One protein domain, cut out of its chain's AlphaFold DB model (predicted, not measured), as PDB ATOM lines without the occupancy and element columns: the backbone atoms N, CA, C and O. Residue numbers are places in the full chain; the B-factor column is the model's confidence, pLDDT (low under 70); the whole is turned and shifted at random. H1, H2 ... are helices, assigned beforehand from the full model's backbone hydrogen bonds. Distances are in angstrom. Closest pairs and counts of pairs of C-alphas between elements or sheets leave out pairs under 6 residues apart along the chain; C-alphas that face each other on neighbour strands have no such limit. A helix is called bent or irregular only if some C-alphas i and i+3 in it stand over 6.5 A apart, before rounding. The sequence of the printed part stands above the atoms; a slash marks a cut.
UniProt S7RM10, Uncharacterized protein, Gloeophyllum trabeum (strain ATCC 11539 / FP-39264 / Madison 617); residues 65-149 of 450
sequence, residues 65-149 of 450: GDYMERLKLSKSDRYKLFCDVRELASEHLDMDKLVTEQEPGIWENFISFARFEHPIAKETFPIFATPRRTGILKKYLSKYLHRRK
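What this domain is: This is residues 65 to 149 of the 450 residues of an uncharacterized protein of Gloeophyllum trabeum (strain ATCC 11539 / FP-39264 / Madison 617) (UniProt S7RM10). Three longer helices, H2, H3 and H5, make a loosely packed triangle, each turned steeply from the others, with H5 nearest the middle. Short H1 sits off the first turns of H2, short H4 makes a corner with the end of H3, and a long loop, residues 93 to 105, joins H2 to H3. The printed part has 85 residues, with five named helices in the order H1 to H5 and no named strand; the class is all helix. It is compact, with a radius of gyration of the C-alphas of 12.4 A, and spans 35 by 27 by 21 A.

How they stand to each other: H1, residues 65 to 70, is close to but not clearly touching H2, residues 75 to 92; the closest C-alphas, Met 68 and Arg 78, are 7.3 A apart. With residues 88 to 92 alone, H2 touches H3, residues 106 to 117, at a steep tilt of 57 degrees, opposite ways; the closest C-alphas are His 92 and Phe 110, 6.1 A. H3 and H4, residues 119 to 124, touch only at the corner, closest at C-alphas 115 and 121, 5.7 A. H5, residues 131 to 149, is near H2, and its Thr 134 C-alpha is 7.2 A from that of Ile 111 in H3, close but not clearly touching. Every O i to N i+4 pair is within hydrogen-bond range in H1, H2, H3 and H4, and 12 of 15 in H5.

Where its parts are: H1 begins at C-alpha 65, (158.607, 134.068, 198.058). H2 is 26.1 A long, H3 15.0 A and H5 27.4 A, ending at C-alpha 149, (179.939, 134.230, 204.726). H5 is only just irregular: C-alphas 132 and 135 are 6.7 A apart.

The domain as a whole: The C-alphas farthest apart, Ser 74 and Pro 104, are 35.4 A apart. The printed part has no cut; the link H2 to H3 is long. Residues 120 to 129 have pLDDT under 70.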
ATOM      1  N   GLY A  65     159.230 133.062 198.924       73.62
ATOM      2  CA  GLY A  65     158.607 134.068 198.058       73.62
ATOM      3  C   GLY A  65     157.084 133.973 198.101       73.62
ATOM      4  O   GLY A  65     156.424 134.928 198.513       73.62
ATOM      5  N   ASP A  66     156.554 132.780 197.825       79.50
ATOM      6  CA  ASP A  66     155.122 132.470 197.879       79.50
ATOM      7  C   ASP A  66     154.501 132.819 199.234       79.50
ATOM      8  O   ASP A  66     153.361 133.279 199.320       79.50
ATOM      9  N   TYR A  67     155.239 132.587 200.323       77.25
ATOM     10  CA  TYR A  67     154.723 132.835 201.662       77.25
ATOM     11  C   TYR A  67     154.533 134.329 201.917       77.25
ATOM     12  O   TYR A  67     153.503 134.754 202.441       77.25
ATOM     13  N   MET A  68     155.514 135.129 201.507       79.88
ATOM     14  CA  MET A  68     155.461 136.581 201.642       79.88
ATOM     15  C   MET A  68     154.396 137.203 200.740       79.88
ATOM     16  O   MET A  68     153.779 138.199 201.118       79.88
ATOM     17  N   GLU A  69     154.130 136.601 199.582       83.75
ATOM     18  CA  GLU A  69     153.026 137.002 198.709       83.75
ATOM     19  C   GLU A  69     151.656 136.684 199.315       83.75
ATOM     20  O   GLU A  69     150.763 137.530 199.282       83.75
ATOM     21  N   ARG A  70     151.499 135.524 199.968       84.56
ATOM     22  CA  ARG A  70     150.249 135.157 200.661       84.56
ATOM     23  C   ARG A  70     149.885 136.097 201.802       84.56
ATOM     24  O   ARG A  70     148.704 136.288 202.073       84.56
ATOM     25  N   LEU A  71     150.877 136.688 202.464       79.94
ATOM     26  CA  LEU A  71     150.646 137.679 203.519       79.94
ATOM     27  C   LEU A  71     150.187 139.034 202.977       79.94
ATOM     28  O   LEU A  71     149.883 139.919 203.769       79.94
ATOM     29  N   LYS A  72     150.156 139.210 201.647       88.00
ATOM     30  CA  LYS A  72     149.790 140.463 200.973       88.00
ATOM     31  C   LYS A  72     150.588 141.675 201.478       88.00
ATOM     32  O   LYS A  72     150.123 142.806 201.391       88.00
ATOM     33  N   LEU A  73     151.806 141.452 201.979       83.69
ATOM     34  CA  LEU A  73     152.681 142.528 202.433       83.69
ATOM     35  C   LEU A  73     153.207 143.312 201.230       83.69
ATOM     36  O   LEU A  73     153.635 142.727 200.220       83.69
ATOM     37  N   SER A  74     153.233 144.641 201.355       89.81
ATOM     38  CA  SER A  74     153.866 145.495 200.354       89.81
ATOM     39  C   SER A  74     155.364 145.175 200.254       89.81
ATOM     40  O   SER A  74     155.969 144.628 201.179       89.81
ATOM     41  N   LYS A  75     156.001 145.505 199.122       88.06
ATOM     42  CA  LYS A  75     157.456 145.307 198.964       88.06
ATOM     43  C   LYS A  75     158.251 146.050 200.050       88.06
ATOM     44  O   LYS A  75     159.242 145.515 200.543       88.06
ATOM     45  N   SER A  76     157.788 147.241 200.436       91.19
ATOM     46  CA  SER A  76     158.385 148.050 201.504       91.19
ATOM     47  C   SER A  76     158.272 147.361 202.862       91.19
ATOM     48  O   SER A  76     159.268 147.234 203.570       91.19
ATOM     49  N   ASP A  77     157.091 146.832 203.192       86.81
ATOM     50  CA  ASP A  77     156.872 146.157 204.474       86.81
ATOM     51  C   ASP A  77     157.686 144.876 204.567       86.81
ATOM     52  O   ASP A  77     158.314 144.643 205.590       86.81
ATOM     53  N   ARG A  78     157.775 144.086 203.486       85.94
ATOM     54  CA  ARG A  78     158.664 142.909 203.433       85.94
ATOM     55  C   ARG A  78     160.121 143.291 203.670       85.94
ATOM     56  O   ARG A  78     160.838 142.588 204.371       85.94
ATOM     57  N   TYR A  79     160.579 144.386 203.067       88.31
ATOM     58  CA  TYR A  79     161.949 144.842 203.261       88.31
ATOM     59  C   TYR A  79     162.198 145.253 204.714       88.31
ATOM     60  O   TYR A  79     163.176 144.800 205.309       88.31
ATOM     61  N   LYS A  80     161.286 146.042 205.298       89.75
ATOM     62  CA  LYS A  80     161.338 146.448 206.706       89.75
ATOM     63  C   LYS A  80     161.348 145.232 207.635       89.75
ATOM     64  O   LYS A  80     162.260 145.092 208.435       89.75
ATOM     65  N   LEU A  81     160.440 144.286 207.401       86.50
ATOM     66  CA  LEU A  81     160.351 142.999 208.092       86.50
ATOM     67  C   LEU A  81     161.710 142.286 208.160       86.50
ATOM     68  O   LEU A  81     162.103 141.754 209.191       86.50
ATOM     69  N   PHE A  82     162.452 142.278 207.053       87.88
ATOM     70  CA  PHE A  82     163.763 141.634 206.976       87.88
ATOM     71  C   PHE A  82     164.892 142.453 207.573       87.88
ATOM     72  O   PHE A  82     165.902 141.877 207.970       87.88
ATOM     73  N   CYS A  83     164.783 143.776 207.610       92.12
ATOM     74  CA  CYS A  83     165.689 144.594 208.407       92.12
ATOM     75  C   CYS A  83     165.523 144.258 209.887       92.12
ATOM     76  O   CYS A  83     166.498 143.831 210.495       92.12
ATOM     77  N   ASP A  84     164.291 144.296 210.388       89.88
ATOM     78  CA  ASP A  84     163.970 144.050 211.795       89.88
ATOM     79  C   ASP A  84     164.403 142.635 212.227       89.88
ATOM     80  O   ASP A  84     165.014 142.447 213.273       89.88
ATOM     81  N   VAL A  85     164.185 141.618 211.381       90.81
ATOM     82  CA  VAL A  85     164.657 140.243 211.645       90.81
ATOM     83  C   VAL A  85     166.178 140.145 211.691       90.81
ATOM     84  O   VAL A  85     166.713 139.358 212.466       90.81
ATOM     85  N   ARG A  86     166.889 140.888 210.837       93.94
ATOM     86  CA  ARG A  86     168.361 140.872 210.819       93.94
ATOM     87  C   ARG A  86     168.944 141.604 212.017       93.94
ATOM     88  O   ARG A  86     169.959 141.153 212.533       93.94
ATOM     89  N   GLU A  87     168.315 142.695 212.428       94.06
ATOM     90  CA  GLU A  87     168.667 143.438 213.633       94.06
ATOM     91  C   GLU A  87     168.481 142.549 214.864       94.06
ATOM     92  O   GLU A  87     169.454 142.260 215.556       94.06
ATOM     93  N   LEU A  88     167.300 141.944 215.012       92.62
ATOM     94  CA  LEU A  88     167.015 140.984 216.077       92.62
ATOM     95  C   LEU A  88     167.977 139.785 216.071       92.62
ATOM     96  O   LEU A  88     168.461 139.347 217.111       92.62
ATOM     97  N   ALA A  89     168.273 139.237 214.890       94.88
ATOM     98  CA  ALA A  89     169.241 138.153 214.760       94.88
ATOM     99  C   ALA A  89     170.641 138.593 215.201       94.88
ATOM    100  O   ALA A  89     171.339 137.803 215.821       94.88
ATOM    101  N   SER A  90     171.050 139.835 214.929       96.25
ATOM    102  CA  SER A  90     172.373 140.329 215.324       96.25
ATOM    103  C   SER A  90     172.550 140.521 216.830       96.25
ATOM    104  O   SER A  90     173.682 140.510 217.304       96.25
ATOM    105  N   GLU A  91     171.453 140.646 217.580       95.75
ATOM    106  CA  GLU A  91     171.471 140.739 219.045       95.75
ATOM    107  C   GLU A  91     171.583 139.368 219.729       95.75
ATOM    108  O   GLU A  91     172.068 139.272 220.858       95.75
ATOM    109  N   HIS A  92     171.138 138.300 219.061       95.62
ATOM    110  CA  HIS A  92     170.979 136.976 219.675       95.62
ATOM    111  C   HIS A  92     171.785 135.859 219.017       95.62
ATOM    112  O   HIS A  92     171.960 134.803 219.620       95.62
ATOM    113  N   LEU A  93     172.247 136.059 217.785       96.94
ATOM    114  CA  LEU A  93     172.990 135.075 217.010       96.94
ATOM    115  C   LEU A  93     174.374 135.613 216.664       96.94
ATOM    116  O   LEU A  93     174.569 136.801 216.407       96.94
ATOM    117  N   ASP A  94     175.334 134.700 216.562       97.12
ATOM    118  CA  ASP A  94     176.633 135.008 215.980       97.12
ATOM    119  C   ASP A  94     176.478 135.117 214.455       97.12
ATOM    120  O   ASP A  94     176.305 134.115 213.755       97.12
ATOM    121  N   MET A  95     176.509 136.348 213.939       96.56
ATOM    122  CA  MET A  95     176.260 136.646 212.522       96.56
ATOM    123  C   MET A  95     177.378 136.185 211.578       96.56
ATOM    124  O   MET A  95     177.218 136.295 210.355       96.56
ATOM    125  N   ASP A  96     178.484 135.671 212.116       95.50
ATOM    126  CA  ASP A  96     179.597 135.116 211.345       95.50
ATOM    127  C   ASP A  96     179.547 133.576 211.270       95.50
ATOM    128  O   ASP A  96     180.249 132.963 210.456       95.50
ATOM    129  N   LYS A  97     178.651 132.947 212.041       96.12
ATOM    130  CA  LYS A  97     178.380 131.504 212.026       96.12
ATOM    131  C   LYS A  97     177.111 131.170 211.248       96.12
ATOM    132  O   LYS A  97     176.143 131.928 211.210       96.12
ATOM    133  N   LEU A  98     177.088 129.997 210.615       94.31
ATOM    134  CA  LEU A  98     175.857 129.452 210.030       94.31
ATOM    135  C   LEU A  98     174.882 129.009 211.128       94.31
ATOM    136  O   LEU A  98     175.286 128.763 212.256       94.31
ATOM    137  N   VAL A  99     173.600 128.835 210.789       91.62
ATOM    138  CA  VAL A  99     172.578 128.348 211.741       91.62
ATOM    139  C   VAL A  99     172.967 127.004 212.370       91.62
ATOM    140  O   VAL A  99     172.734 126.791 213.551       91.62
ATOM    141  N   THR A 100     173.589 126.111 211.598       91.12
ATOM    142  CA  THR A 100     174.075 124.800 212.067       91.12
ATOM    143  C   THR A 100     175.364 124.879 212.885       91.12
ATOM    144  O   THR A 100     175.729 123.901 213.519       91.12
ATOM    145  N   GLU A 101     176.069 126.012 212.833       95.44
ATOM    146  CA  GLU A 101     177.326 126.261 213.553       95.44
ATOM    147  C   GLU A 101     177.095 127.054 214.855       95.44
ATOM    148  O   GLU A 101     178.047 127.294 215.595       95.44
ATOM    149  N   GLN A 102     175.860 127.496 215.128       95.62
ATOM    150  CA  GLN A 102     175.509 128.159 216.388       95.62
ATOM    151  C   GLN A 102     175.667 127.182 217.559       95.62
ATOM    152  O   GLN A 102     175.527 125.969 217.387       95.62
ATOM    153  N   GLU A 103     175.934 127.701 218.759       96.25
ATOM    154  CA  GLU A 103     175.985 126.832 219.936       96.25
ATOM    155  C   GLU A 103     174.615 126.170 220.173       96.25
ATOM    156  O   GLU A 103     173.576 126.800 219.921       96.25
ATOM    157  N   PRO A 104     174.583 124.912 220.652       94.31
ATOM    158  CA  PRO A 104     173.334 124.206 220.908       94.31
ATOM    159  C   PRO A 104     172.388 125.028 221.793       94.31
ATOM    160  O   PRO A 104     172.774 125.489 222.865       94.31
ATOM    161  N   GLY A 105     171.144 125.214 221.347       93.88
ATOM    162  CA  GLY A 105     170.127 125.973 222.074       93.88
ATOM    163  C   GLY A 105     170.087 127.472 221.767       93.88
ATOM    164  O   GLY A 105     169.050 128.089 222.000       93.88
ATOM    165  N   ILE A 106     171.141 128.084 221.204       95.75
ATOM    166  CA  ILE A 106     171.109 129.516 220.833       95.75
ATOM    167  C   ILE A 106     170.041 129.770 219.769       95.75
ATOM    168  O   ILE A 106     169.269 130.725 219.862       95.75
ATOM    169  N   TRP A 107     169.959 128.892 218.771       93.31
ATOM    170  CA  TRP A 107     168.980 129.011 217.698       93.31
ATOM    171  C   TRP A 107     167.539 128.848 218.206       93.31
ATOM    172  O   TRP A 107     166.650 129.617 217.839       93.31
ATOM    173  N   GLU A 108     167.305 127.870 219.079       91.69
ATOM    174  CA  GLU A 108     166.008 127.613 219.703       91.69
ATOM    175  C   GLU A 108     165.584 128.767 220.622       91.69
ATOM    176  O   GLU A 108     164.414 129.164 220.608       91.69
ATOM    177  N   ASN A 109     166.531 129.349 221.364       93.12
ATOM    178  CA  ASN A 109     166.305 130.529 222.193       93.12
ATOM    179  C   ASN A 109     165.961 131.746 221.337       93.12
ATOM    180  O   ASN A 109     164.984 132.427 221.630       93.12
ATOM    181  N   PHE A 110     166.686 131.973 220.239       93.50
ATOM    182  CA  PHE A 110     166.358 133.027 219.283       93.50
ATOM    183  C   PHE A 110     164.953 132.848 218.697       93.50
ATOM    184  O   PHE A 110     164.184 133.804 218.673       93.50
ATOM    185  N   ILE A 111     164.575 131.636 218.270       89.94
ATOM    186  CA  ILE A 111     163.214 131.368 217.776       89.94
ATOM    187  C   ILE A 111     162.176 131.645 218.863       89.94
ATOM    188  O   ILE A 111     161.127 132.217 218.571       89.94
ATOM    189  N   SER A 112     162.442 131.223 220.099       88.19
ATOM    190  CA  SER A 112     161.528 131.420 221.224       88.19
ATOM    191  C   SER A 112     161.367 132.910 221.532       88.19
ATOM    192  O   SER A 112     160.242 133.402 221.595       88.19
ATOM    193  N   PHE A 113     162.470 133.653 221.590       89.38
ATOM    194  CA  PHE A 113     162.479 135.098 221.790       89.38
ATOM    195  C   PHE A 113     161.735 135.830 220.666       89.38
ATOM    196  O   PHE A 113     160.789 136.579 220.912       89.38
ATOM    197  N   ALA A 114     162.083 135.520 219.414       86.75
ATOM    198  CA  ALA A 114     161.461 136.068 218.212       86.75
ATOM    199  C   ALA A 114     159.993 135.657 218.036       86.75
ATOM    200  O   ALA A 114     159.328 136.165 217.138       86.75
ATOM    201  N   ARG A 115     159.478 134.724 218.843       84.38
ATOM    202  CA  ARG A 115     158.078 134.292 218.812       84.38
ATOM    203  C   ARG A 115     157.260 134.856 219.965       84.38
ATOM    204  O   ARG A 115     156.092 135.172 219.760       84.38
ATOM    205  N   PHE A 116     157.836 134.917 221.160       82.38
ATOM    206  CA  PHE A 116     157.084 135.168 222.388       82.38
ATOM    207  C   PHE A 116     157.419 136.498 223.051       82.38
ATOM    208  O   PHE A 116     156.526 137.121 223.621       82.38
ATOM    209  N   GLU A 117     158.675 136.930 222.986       80.75
ATOM    210  CA  GLU A 117     159.174 138.033 223.813       80.75
ATOM    211  C   GLU A 117     159.328 139.329 223.026       80.75
ATOM    212  O   GLU A 117     159.102 140.412 223.564       80.75
ATOM    213  N   HIS A 118     159.661 139.240 221.738       77.56
ATOM    214  CA  HIS A 118     159.917 140.437 220.958       77.56
ATOM    215  C   HIS A 118     158.610 141.213 220.675       77.56
ATOM    216  O   HIS A 118     157.680 140.648 220.090       77.56
ATOM    217  N   PRO A 119     158.509 142.513 221.015       74.06
ATOM    218  CA  PRO A 119     157.286 143.303 220.818       74.06
ATOM    219  C   PRO A 119     156.825 143.300 219.360       74.06
ATOM    220  O   PRO A 119     155.648 143.095 219.059       74.06
ATOM    221  N   ILE A 120     157.794 143.404 218.444       67.31
ATOM    222  CA  ILE A 120     157.530 143.375 217.010       67.31
ATOM    223  C   ILE A 120     156.990 141.990 216.612       67.31
ATOM    224  O   ILE A 120     156.097 141.906 215.776       67.31
ATOM    225  N   ALA A 121     157.442 140.891 217.239       66.69
ATOM    226  CA  ALA A 121     156.954 139.534 216.942       66.69
ATOM    227  C   ALA A 121     155.447 139.382 217.135       66.69
ATOM    228  O   ALA A 121     154.766 138.766 216.313       66.69
ATOM    229  N   LYS A 122     154.942 139.976 218.214       67.94
ATOM    230  CA  LYS A 122     153.546 139.871 218.618       67.94
ATOM    231  C   LYS A 122     152.621 140.709 217.737       67.94
ATOM    232  O   LYS A 122     151.523 140.259 217.425       67.94
ATOM    233  N   GLU A 123     153.066 141.892 217.320       67.19
ATOM    234  CA  GLU A 123     152.241 142.833 216.549       67.19
ATOM    235  C   GLU A 123     152.446 142.725 215.035       67.19
ATOM    236  O   GLU A 123     151.512 142.900 214.257       67.19
ATOM    237  N   THR A 124     153.664 142.423 214.595       61.22
ATOM    238  CA  THR A 124     154.084 142.556 213.193       61.22
ATOM    239  C   THR A 124     154.434 141.219 212.543       61.22
ATOM    240  O   THR A 124     154.478 141.133 211.315       61.22
ATOM    241  N   PHE A 125     154.641 140.149 213.322       64.19
ATOM    242  CA  PHE A 125     155.082 138.859 212.782       64.19
ATOM    243  C   PHE A 125     154.173 137.667 213.144       64.19
ATOM    244  O   PHE A 125     154.624 136.683 213.744       64.19
ATOM    245  N   PRO A 126     152.933 137.607 212.613       65.12
ATOM    246  CA  PRO A 126     152.135 136.371 212.624       65.12
ATOM    247  C   PRO A 126     152.832 135.206 211.885       65.12
ATOM    248  O   PRO A 126     152.428 134.040 211.968       65.12
ATOM    249  N   ILE A 127     153.907 135.511 211.156       64.69
ATOM    250  CA  ILE A 127     154.783 134.544 210.505       64.69
ATOM    251  C   ILE A 127     155.629 133.740 211.497       64.69
ATOM    252  O   ILE A 127     155.946 132.592 211.209       64.69
ATOM    253  N   PHE A 128     155.949 134.286 212.673       68.81
ATOM    254  CA  PHE A 128     156.739 133.594 213.702       68.81
ATOM    255  C   PHE A 128     155.870 132.941 214.774       68.81
ATOM    256  O   PHE A 128     156.307 132.014 215.450       68.81
ATOM    257  N   ALA A 129     154.605 133.354 214.873       68.19
ATOM    258  CA  ALA A 129     153.675 132.894 215.898       68.19
ATOM    259  C   ALA A 129     153.406 131.378 215.880       68.19
ATOM    260  O   ALA A 129     153.054 130.803 216.915       68.19
ATOM    261  N   THR A 130     153.577 130.702 214.735       76.44
ATOM    262  CA  THR A 130     153.281 129.265 214.620       76.44
ATOM    263  C   THR A 130     154.542 128.414 214.441       76.44
ATOM    264  O   THR A 130     155.386 128.737 213.602       76.44
ATOM    265  N   PRO A 131     154.649 127.265 215.142       71.69
ATOM    266  CA  PRO A 131     155.796 126.360 215.026       71.69
ATOM    267  C   PRO A 131     156.039 125.892 213.589       71.69
ATOM    268  O   PRO A 131     157.175 125.794 213.153       71.69
ATOM    269  N   ARG A 132     154.970 125.674 212.810       72.19
ATOM    270  CA  ARG A 132     155.069 125.246 211.404       72.19
ATOM    271  C   ARG A 132     155.752 126.282 210.504       72.19
ATOM    272  O   ARG A 132     156.228 125.932 209.429       72.19
ATOM    273  N   ARG A 133     155.801 127.549 210.922       72.38
ATOM    274  CA  ARG A 133     156.355 128.655 210.133       72.38
ATOM    275  C   ARG A 133     157.766 129.060 210.556       72.38
ATOM    276  O   ARG A 133     158.424 129.783 209.814       72.38
ATOM    277  N   THR A 134     158.296 128.532 211.660       80.31
ATOM    278  CA  THR A 134     159.694 128.778 212.065       80.31
ATOM    279  C   THR A 134     160.693 128.273 211.020       80.31
ATOM    280  O   THR A 134     161.762 128.858 210.847       80.31
ATOM    281  N   GLY A 135     160.321 127.257 210.232       83.69
ATOM    282  CA  GLY A 135     161.124 126.771 209.109       83.69
ATOM    283  C   GLY A 135     161.385 127.831 208.031       83.69
ATOM    284  O   GLY A 135     162.437 127.817 207.397       83.69
ATOM    285  N   ILE A 136     160.471 128.788 207.850       83.25
ATOM    286  CA  ILE A 136     160.601 129.884 206.878       83.25
ATOM    287  C   ILE A 136     161.659 130.884 207.357       83.25
ATOM    288  O   ILE A 136     162.537 131.268 206.583       83.25
ATOM    289  N   LEU A 137     161.629 131.233 208.647       85.75
ATOM    290  CA  LEU A 137     162.658 132.058 209.282       85.75
ATOM    291  C   LEU A 137     164.030 131.381 209.215       85.75
ATOM    292  O   LEU A 137     165.005 132.008 208.806       85.75
ATOM    293  N   LYS A 138     164.084 130.080 209.535       89.75
ATOM    294  CA  LYS A 138     165.307 129.272 209.442       89.75
ATOM    295  C   LYS A 138     165.889 129.301 208.034       89.75
ATOM    296  O   LYS A 138     167.057 129.626 207.866       89.75
ATOM    297  N   LYS A 139     165.072 129.032 207.011       88.88
ATOM    298  CA  LYS A 139     165.498 129.085 205.603       88.88
ATOM    299  C   LYS A 139     166.044 130.460 205.220       88.88
ATOM    300  O   LYS A 139     167.100 130.541 204.592       88.88
ATOM    301  N   TYR A 140     165.346 131.529 205.602       90.75
ATOM    302  CA  TYR A 140     165.772 132.894 205.312       90.75
ATOM    303  C   TYR A 140     167.119 133.230 205.957       90.75
ATOM    304  O   TYR A 140     168.049 133.619 205.245       90.75
ATOM    305  N   LEU A 141     167.248 133.040 207.274       93.19
ATOM    306  CA  LEU A 141     168.474 133.369 207.998       93.19
ATOM    307  C   LEU A 141     169.642 132.490 207.556       93.19
ATOM    308  O   LEU A 141     170.725 133.019 207.324       93.19
ATOM    309  N   SER A 142     169.425 131.196 207.309       93.38
ATOM    310  CA  SER A 142     170.454 130.328 206.724       93.38
ATOM    311  C   SER A 142     170.963 130.872 205.389       93.38
ATOM    312  O   SER A 142     172.171 130.987 205.192       93.38
ATOM    313  N   LYS A 143     170.064 131.268 204.476       93.25
ATOM    314  CA  LYS A 143     170.447 131.838 203.173       93.25
ATOM    315  C   LYS A 143     171.166 133.180 203.328       93.25
ATOM    316  O   LYS A 143     172.127 133.447 202.607       93.25
ATOM    317  N   TYR A 144     170.714 134.020 204.258       95.06
ATOM    318  CA  TYR A 144     171.335 135.309 204.555       95.06
ATOM    319  C   TYR A 144     172.761 135.144 205.098       95.06
ATOM    320  O   TYR A 144     173.695 135.720 204.538       95.06
ATOM    321  N   LEU A 145     172.942 134.309 206.125       95.56
ATOM    322  CA  LEU A 145     174.237 134.033 206.751       95.56
ATOM    323  C   LEU A 145     175.198 133.362 205.766       95.56
ATOM    324  O   LEU A 145     176.357 133.757 205.670       95.56
ATOM    325  N   HIS A 146     174.708 132.431 204.943       94.56
ATOM    326  CA  HIS A 146     175.522 131.798 203.909       94.56
ATOM    327  C   HIS A 146     176.032 132.811 202.871       94.56
ATOM    328  O   HIS A 146     177.225 132.847 202.569       94.56
ATOM    329  N   ARG A 147     175.160 133.704 202.377       94.69
ATOM    330  CA  ARG A 147     175.557 134.789 201.460       94.69
ATOM    331  C   ARG A 147     176.545 135.756 202.109       94.69
ATOM    332  O   ARG A 147     177.490 136.188 201.453       94.69
ATOM    333  N   ARG A 148     176.342 136.099 203.383       94.62
ATOM    334  CA  ARG A 148     177.257 136.956 204.146       94.62
ATOM    335  C   ARG A 148     178.642 136.310 204.265       94.62
ATOM    336  O   ARG A 148     179.629 136.968 203.949       94.62
ATOM    337  N   LYS A 149     178.703 135.021 204.616       93.44
ATOM    338  CA  LYS A 149     179.939 134.230 204.726       93.44
ATOM    339  C   LYS A 149     180.658 134.096 203.379       93.44
ATOM    340  O   LYS A 149     181.870 134.292 203.327       93.44
TER     341      LYS A 149